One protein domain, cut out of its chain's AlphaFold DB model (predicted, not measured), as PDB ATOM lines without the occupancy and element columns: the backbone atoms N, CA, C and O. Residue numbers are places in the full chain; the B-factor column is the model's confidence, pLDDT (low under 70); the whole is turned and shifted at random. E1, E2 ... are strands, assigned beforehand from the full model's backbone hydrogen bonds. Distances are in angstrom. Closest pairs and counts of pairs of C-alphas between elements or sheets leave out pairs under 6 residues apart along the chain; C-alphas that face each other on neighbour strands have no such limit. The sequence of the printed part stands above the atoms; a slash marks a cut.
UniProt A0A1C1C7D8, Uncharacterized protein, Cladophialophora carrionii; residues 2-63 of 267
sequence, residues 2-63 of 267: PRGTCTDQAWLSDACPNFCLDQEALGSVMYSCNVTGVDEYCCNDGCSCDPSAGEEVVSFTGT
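This is residues 2 to 63 of the 267 residues of an uncharacterized protein of Cladophialophora carrionii (UniProt A0A1C1C7D8). This domain has little regular structure: a small antiparallel sheet of three short strands, E1, E2 and E3, has a long looped stretch, residues 2 to 29, folded up to one side of it. The order E1, E2, E3, across the sheet and along the chain, is a meander, each strand the antiparallel neighbour of the one before. The printed part has 62 residues, 10 in named strands, and no named helix; its class is all strand. It is compact, with a radius of gyration of the C-alphas of 12.0 A and spans of 33 by 25 by 19 A.

Inner strand E2, residues 40 to 43, forms a hairpin with edge strand E1, residues 30 to 32, at 149 degrees between directions; N 31 and O 42 are 2.8 A apart, within hydrogen-bond range. E2 forms another hairpin with edge strand E3, residues 57 to 59, at 145 degrees; N 41 and O 58 are 2.8 A apart, within hydrogen-bond range.

E2 spans 10.6 A, E1 6.9 A and E3 6.7 A. C-alpha 30 is at (168.056, 257.680, 94.785) and C-alpha 59 at (166.216, 249.327, 102.724).

The printed part has no cut. The link E2 to E3 is long. Residues 2 to 6, 25 to 26, 35 to 38 and 63 have pLDDT under 70.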
ATOM      1  N   PRO A   2     164.544 261.244  84.218       50.02
ATOM      2  CA  PRO A   2     163.606 260.172  84.542       50.02
ATOM      3  C   PRO A   2     163.020 260.466  85.926       50.02
ATOM      4  O   PRO A   2     163.775 260.575  86.887       50.02
ATOM      5  N   ARG A   3     161.702 260.691  85.996       55.55
ATOM      6  CA  ARG A   3     160.996 260.856  87.271       55.55
ATOM      7  C   ARG A   3     161.210 259.576  88.068       55.55
ATOM      8  O   ARG A   3     161.146 258.493  87.482       55.55
ATOM      9  N   GLY A   4     161.592 259.720  89.336       57.12
ATOM     10  CA  GLY A   4     161.947 258.599  90.200       57.12
ATOM     11  C   GLY A   4     160.906 257.487  90.093       57.12
ATOM     12  O   GLY A   4     159.726 257.781  90.083       57.12
ATOM     13  N   THR A   5     161.375 256.252  89.908       65.24
ATOM     14  CA  THR A   5     160.749 254.950  90.237       65.24
ATOM     15  C   THR A   5     159.290 254.616  89.863       65.24
ATOM     16  O   THR A   5     158.989 253.424  89.831       65.24
ATOM     17  N   CYS A   6     158.401 255.552  89.519       69.10
ATOM     18  CA  CYS A   6     157.018 255.287  89.139       69.10
ATOM     19  C   CYS A   6     156.566 256.091  87.912       69.10
ATOM     20  O   CYS A   6     156.979 257.224  87.679       69.10
ATOM     21  N   THR A   7     155.691 255.486  87.107       70.89
ATOM     22  CA  THR A   7     155.084 256.125  85.927       70.89
ATOM     23  C   THR A   7     153.769 256.837  86.233       70.89
ATOM     24  O   THR A   7     153.268 257.556  85.372       70.89
ATOM     25  N   ASP A   8     153.185 256.623  87.415       72.36
ATOM     26  CA  ASP A   8     151.985 257.345  87.833       72.36
ATOM     27  C   ASP A   8     152.345 258.798  88.141       72.36
ATOM     28  O   ASP A   8     153.164 259.088  89.008       72.36
ATOM     29  N   GLN A   9     151.715 259.720  87.424       70.02
ATOM     30  CA  GLN A   9     151.959 261.146  87.581       70.02
ATOM     31  C   GLN A   9     151.441 261.682  88.921       70.02
ATOM     32  O   GLN A   9     151.890 262.739  89.363       70.02
ATOM     33  N   ALA A  10     150.501 260.968  89.541       74.94
ATOM     34  CA  ALA A  10     149.853 261.367  90.777       74.94
ATOM     35  C   ALA A  10     150.432 260.655  92.017       74.94
ATOM     36  O   ALA A  10     150.085 261.031  93.132       74.94
ATOM     37  N   TRP A  11     151.308 259.654  91.834       73.59
ATOM     38  CA  TRP A  11     151.885 258.829  92.914       73.59
ATOM     39  C   TRP A  11     150.845 258.205  93.852       73.59
ATOM     40  O   TRP A  11     151.112 257.946  95.020       73.59
ATOM     41  N   LEU A  12     149.637 257.984  93.340       75.19
ATOM     42  CA  LEU A  12     148.505 257.475  94.110       75.19
ATOM     43  C   LEU A  12     148.325 255.970  93.930       75.19
ATOM     44  O   LEU A  12     147.586 255.349  94.690       75.19
ATOM     45  N   SER A  13     148.974 255.373  92.931       80.59
ATOM     46  CA  SER A  13     148.988 253.926  92.779       80.59
ATOM     47  C   SER A  13     149.705 253.264  93.956       80.59
ATOM     48  O   SER A  13     150.859 253.575  94.232       80.59
ATOM     49  N   ASP A  14     149.071 252.257  94.561       82.33
ATOM     50  CA  ASP A  14     149.702 251.390  95.570       82.33
ATOM     51  C   ASP A  14     150.948 250.654  95.035       82.33
ATOM     52  O   ASP A  14     151.745 250.118  95.804       82.33
ATOM     53  N   ALA A  15     151.126 250.612  93.708       77.36
ATOM     54  CA  ALA A  15     152.317 250.068  93.064       77.36
ATOM     55  C   ALA A  15     153.496 251.058  93.035       77.36
ATOM     56  O   ALA A  15     154.623 250.647  92.749       77.36
ATOM     57  N   CYS A  16     153.257 252.344  93.305       76.37
ATOM     58  CA  CYS A  16     154.313 253.336  93.388       76.37
ATOM     59  C   CYS A  16     154.963 253.312  94.771       76.37
ATOM     60  O   CYS A  16     154.274 253.399  95.789       76.37
ATOM     61  N   PRO A  17     156.297 253.255  94.841       76.37
ATOM     62  CA  PRO A  17     156.978 253.469  96.101       76.37
ATOM     63  C   PRO A  17     156.762 254.900  96.609       76.37
ATOM     64  O   PRO A  17     157.059 255.862  95.909       76.37
ATOM     65  N   ASN A  18     156.313 255.033  97.858       78.63
ATOM     66  CA  ASN A  18     156.106 256.324  98.530       78.63
ATOM     67  C   ASN A  18     157.379 256.880  99.197       78.63
ATOM     68  O   ASN A  18     157.290 257.615 100.177       78.63
ATOM     69  N   PHE A  19     158.557 256.500  98.704       80.87
ATOM     70  CA  PHE A  19     159.844 256.954  99.227       80.87
ATOM     71  C   PHE A  19     160.553 257.873  98.235       80.87
ATOM     72  O   PHE A  19     160.323 257.795  97.026       80.87
ATOM     73  N   CYS A  20     161.441 258.729  98.746       81.34
ATOM     74  CA  CYS A  20     162.170 259.716  97.948       81.34
ATOM     75  C   CYS A  20     161.255 260.661  97.152       81.34
ATOM     76  O   CYS A  20     161.602 261.075  96.046       81.34
ATOM     77  N   LEU A  21     160.093 261.019  97.695       79.76
ATOM     78  CA  LEU A  21     159.242 262.055  97.113       79.76
ATOM     79  C   LEU A  21     159.765 263.428  97.549       79.76
ATOM     80  O   LEU A  21     159.995 263.662  98.736       79.76
ATOM     81  N   ASP A  22     159.978 264.339  96.601       75.00
ATOM     82  CA  ASP A  22     160.242 265.741  96.928       75.00
ATOM     83  C   ASP A  22     158.939 266.458  97.337       75.00
ATOM     84  O   ASP A  22     157.857 265.867  97.363       75.00
ATOM     85  N   GLN A  23     159.027 267.747  97.681       71.67
ATOM     86  CA  GLN A  23     157.852 268.533  98.094       71.67
ATOM     87  C   GLN A  23     156.762 268.615  97.016       71.67
ATOM     88  O   GLN A  23     155.615 268.910  97.342       71.67
ATOM     89  N   GLU A  24     157.111 268.353  95.758       73.14
ATOM     90  CA  GLU A  24     156.215 268.428  94.606       73.14
ATOM     91  C   GLU A  24     155.766 267.038  94.119       73.14
ATOM     92  O   GLU A  24     155.072 266.945  93.106       73.14
ATOM     93  N   ALA A  25     156.144 265.962  94.823       67.85
ATOM     94  CA  ALA A  25     155.943 264.580  94.392       67.85
ATOM     95  C   ALA A  25     156.432 264.343  92.947       67.85
ATOM     96  O   ALA A  25     155.763 263.722  92.129       67.85
ATOM     97  N   LEU A  26     157.597 264.865  92.573       67.96
ATOM     98  CA  LEU A  26     158.221 264.643  91.265       67.96
ATOM     99  C   LEU A  26     159.219 263.476  91.275       67.96
ATOM    100  O   LEU A  26     159.675 263.051  90.209       67.96
ATOM    101  N   GLY A  27     159.471 262.911  92.459       71.28
ATOM    102  CA  GLY A  27     160.443 261.852  92.697       71.28
ATOM    103  C   GLY A  27     161.869 262.399  92.665       71.28
ATOM    104  O   GLY A  27     162.290 263.032  91.699       71.28
ATOM    105  N   SER A  28     162.626 262.130  93.719       75.06
ATOM    106  CA  SER A  28     164.029 262.507  93.840       75.06
ATOM    107  C   SER A  28     164.949 261.395  93.338       75.06
ATOM    108  O   SER A  28     164.566 260.229  93.205       75.06
ATOM    109  N   VAL A  29     166.194 261.764  93.043       76.53
ATOM    110  CA  VAL A  29     167.257 260.806  92.737       76.53
ATOM    111  C   VAL A  29     167.563 259.955  93.970       76.53
ATOM    112  O   VAL A  29     167.612 260.455  95.094       76.53
ATOM    113  N   MET A  30     167.755 258.656  93.744       81.14
ATOM    114  CA  MET A  30     168.056 257.680  94.785       81.14
ATOM    115  C   MET A  30     169.470 257.127  94.582       81.14
ATOM    116  O   MET A  30     169.824 256.708  93.476       81.14
ATOM    117  N   TYR A  31     170.263 257.114  95.647       83.42
ATOM    118  CA  TYR A  31     171.663 256.694  95.656       83.42
ATOM    119  C   TYR A  31     171.834 255.407  96.452       83.42
ATOM    120  O   TYR A  31     171.232 255.262  97.508       83.42
ATOM    121  N   SER A  32     172.649 254.465  95.965       84.17
ATOM    122  CA  SER A  32     172.930 253.232  96.709       84.17
ATOM    123  C   SER A  32     173.974 253.467  97.795       84.17
ATOM    124  O   SER A  32     175.092 253.916  97.522       84.17
ATOM    125  N   CYS A  33     173.643 253.035  98.997       80.37
ATOM    126  CA  CYS A  33     174.493 252.985 100.167       80.37
ATOM    127  C   CYS A  33     175.330 251.709 100.151       80.37
ATOM    128  O   CYS A  33     175.124 250.805 100.951       80.37
ATOM    129  N   ASN A  34     176.284 251.599  99.227       72.88
ATOM    130  CA  ASN A  34     177.097 250.387  99.054       72.88
ATOM    131  C   ASN A  34     178.147 250.179 100.177       72.88
ATOM    132  O   ASN A  34     179.282 249.786  99.918       72.88
ATOM    133  N   VAL A  35     177.820 250.528 101.422       63.56
ATOM    134  CA  VAL A  35     178.777 250.610 102.535       63.56
ATOM    135  C   VAL A  35     178.660 249.405 103.472       63.56
ATOM    136  O   VAL A  35     179.633 249.034 104.123       63.56
ATOM    137  N   THR A  36     177.496 248.763 103.534       60.66
ATOM    138  CA  THR A  36     177.144 247.831 104.621       60.66
ATOM    139  C   THR A  36     176.863 246.401 104.151       60.66
ATOM    140  O   THR A  36     176.587 245.534 104.977       60.66
ATOM    141  N   GLY A  37     176.953 246.116 102.845       65.97
ATOM    142  CA  GLY A  37     176.578 244.809 102.283       65.97
ATOM    143  C   GLY A  37     175.074 244.518 102.364       65.97
ATOM    144  O   GLY A  37     174.648 243.403 102.075       65.97
ATOM    145  N   VAL A  38     174.283 245.519 102.756       68.53
ATOM    146  CA  VAL A  38     172.827 245.527 102.673       68.53
ATOM    147  C   VAL A  38     172.402 246.503 101.578       68.53
ATOM    148  O   VAL A  38     173.073 247.504 101.326       68.53
ATOM    149  N   ASP A  39     171.293 246.186 100.917       77.38
ATOM    150  CA  ASP A  39     170.677 246.996  99.867       77.38
ATOM    151  C   ASP A  39     169.971 248.223 100.476       77.38
ATOM    152  O   ASP A  39     168.741 248.312 100.525       77.38
ATOM    153  N   GLU A  40     170.775 249.154 100.990       85.33
ATOM    154  CA  GLU A  40     170.347 250.456 101.500       85.33
ATOM    155  C   GLU A  40     170.474 251.530 100.415       85.33
ATOM    156  O   GLU A  40     171.392 251.523  99.590       85.33
ATOM    157  N   TYR A  41     169.542 252.476 100.424       85.56
ATOM    158  CA  TYR A  41     169.473 253.575  99.477       85.56
ATOM    159  C   TYR A  41     169.082 254.865 100.189       85.56
ATOM    160  O   TYR A  41     168.323 254.832 101.153       85.56
ATOM    161  N   CYS A  42     169.571 256.003  99.709       86.77
ATOM    162  CA  CYS A  42     169.240 257.310 100.263       86.77
ATOM    163  C   CYS A  42     168.720 258.264  99.182       86.77
ATOM    164  O   CYS A  42     169.036 258.124  97.998       86.77
ATOM    165  N   CYS A  43     167.886 259.214  99.598       85.88
ATOM    166  CA  CYS A  43     167.241 260.176  98.709       85.88
ATOM    167  C   CYS A  43     168.014 261.505  98.658       85.88
ATOM    168  O   CYS A  43     168.416 262.012  99.707       85.88
ATOM    169  N   ASN A  44     168.070 262.130  97.475       81.22
ATOM    170  CA  ASN A  44     168.703 263.425  97.168       81.22
ATOM    171  C   ASN A  44     170.224 263.398  96.971       81.22
ATOM    172  O   ASN A  44     170.934 262.506  97.423       81.22
ATOM    173  N   ASP A  45     170.725 264.423  96.282       80.70
ATOM    174  CA  ASP A  45     172.154 264.603  96.043       80.70
ATOM    175  C   ASP A  45     172.930 264.783  97.349       80.70
ATOM    176  O   ASP A  45     172.605 265.635  98.174       80.70
ATOM    177  N   GLY A  46     174.002 264.001  97.500       77.41
ATOM    178  CA  GLY A  46     174.908 264.102  98.645       77.41
ATOM    179  C   GLY A  46     174.405 263.424  99.916       77.41
ATOM    180  O   GLY A  46     174.973 263.678 100.979       77.41
ATOM    181  N   CYS A  47     173.386 262.569  99.814       82.21
ATOM    182  CA  CYS A  47     172.887 261.855 100.974       82.21
ATOM    183  C   CYS A  47     173.928 260.886 101.554       82.21
ATOM    184  O   CYS A  47     174.687 260.222 100.838       82.21
ATOM    185  N   SER A  48     173.967 260.829 102.879       83.34
ATOM    186  CA  SER A  48     174.730 259.877 103.662       83.34
ATOM    187  C   SER A  48     173.771 258.861 104.254       83.34
ATOM    188  O   SER A  48     172.780 259.193 104.897       83.34
ATOM    189  N   CYS A  49     174.123 257.595 104.118       84.30
ATOM    190  CA  CYS A  49     173.357 256.453 104.613       84.30
ATOM    191  C   CYS A  49     173.449 256.293 106.136       84.30
ATOM    192  O   CYS A  49     173.213 255.223 106.687       84.30
ATOM    193  N   ASP A  50     173.842 257.364 106.818       83.01
ATOM    194  CA  ASP A  50     173.852 257.447 108.257       83.01
ATOM    195  C   ASP A  50     172.431 257.801 108.726       83.01
ATOM    196  O   ASP A  50     171.987 258.938 108.525       83.01
ATOM    197  N   PRO A  51     171.713 256.894 109.415       73.34
ATOM    198  CA  PRO A  51     170.391 257.199 109.971       73.34
ATOM    199  C   PRO A  51     170.430 258.386 110.956       73.34
ATOM    200  O   PRO A  51     169.399 258.983 111.278       73.34
ATOM    201  N   SER A  52     171.620 258.768 111.428       78.64
ATOM    202  CA  SER A  52     171.848 259.931 112.285       78.64
ATOM    203  C   SER A  52     171.808 261.266 111.535       78.64
ATOM    204  O   SER A  52     171.579 262.296 112.181       78.64
ATOM    205  N   ALA A  53     172.009 261.271 110.211       77.28
ATOM    206  CA  ALA A  53     171.973 262.477 109.378       77.28
ATOM    207  C   ALA A  53     170.549 263.050 109.244       77.28
ATOM    208  O   ALA A  53     170.371 264.232 108.950       77.28
ATOM    209  N   GLY A  54     169.527 262.247 109.563       72.46
ATOM    210  CA  GLY A  54     168.125 262.641 109.464       72.46
ATOM    211  C   GLY A  54     167.591 262.649 108.033       72.46
ATOM    212  O   GLY A  54     166.532 263.236 107.810       72.46
ATOM    213  N   GLU A  55     168.319 262.025 107.112       74.42
ATOM    214  CA  GLU A  55     167.907 261.764 105.737       74.42
ATOM    215  C   GLU A  55     167.078 260.476 105.663       74.42
ATOM    216  O   GLU A  55     167.153 259.614 106.544       74.42
ATOM    217  N   GLU A  56     166.236 260.375 104.637       77.68
ATOM    218  CA  GLU A  56     165.417 259.191 104.396       77.68
ATOM    219  C   GLU A  56     166.300 258.094 103.788       77.68
ATOM    220  O   GLU A  56     166.759 258.210 102.649       77.68
ATOM    221  N   VAL A  57     166.563 257.053 104.582       83.52
ATOM    222  CA  VAL A  57     167.260 255.839 104.146       83.52
ATOM    223  C   VAL A  57     166.228 254.727 104.007       83.52
ATOM    224  O   VAL A  57     165.480 254.439 104.944       83.52
ATOM    225  N   VAL A  58     166.194 254.106 102.834       83.88
ATOM    226  CA  VAL A  58     165.279 253.023 102.475       83.88
ATOM    227  C   VAL A  58     166.094 251.747 102.323       83.88
ATOM    228  O   VAL A  58     167.124 251.746 101.651       83.88
ATOM    229  N   SER A  59     165.636 250.654 102.923       84.05
ATOM    230  CA  SER A  59     166.216 249.327 102.724       84.05
ATOM    231  C   SER A  59     165.204 248.399 102.070       84.05
ATOM    232  O   SER A  59     164.009 248.433 102.378       84.05
ATOM    233  N   PHE A  60     165.679 247.567 101.147       76.46
ATOM    234  CA  PHE A  60     164.853 246.568 100.476       76.46
ATOM    235  C   PHE A  60     165.177 245.181 101.017       76.46
ATOM    236  O   PHE A  60     166.334 244.837 101.250       76.46
ATOM    237  N   THR A  61     164.147 244.362 101.219       77.26
ATOM    238  CA  THR A  61     164.335 242.938 101.491       77.26
ATOM    239  C   THR A  61     164.473 242.191 100.163       77.26
ATOM    240  O   THR A  61     163.641 242.324  99.268       77.26
ATOM    241  N   GLY A  62     165.532 241.388 100.030       73.73
ATOM    242  CA  GLY A  62     165.843 240.664  98.793       73.73
ATOM    243  C   GLY A  62     166.745 241.453  97.843       73.73
ATOM    244  O   GLY A  62     167.329 242.454  98.230       73.73
ATOM    245  N   THR A  63     166.893 240.969  96.606       68.74
ATOM    246  CA  THR A  63     167.776 241.574  95.596       68.74
ATOM    247  C   THR A  63     166.992 242.612  94.784       68.74
ATOM    248  O   THR A  63     166.096 242.222  94.024       68.74
TER     249      THR A  63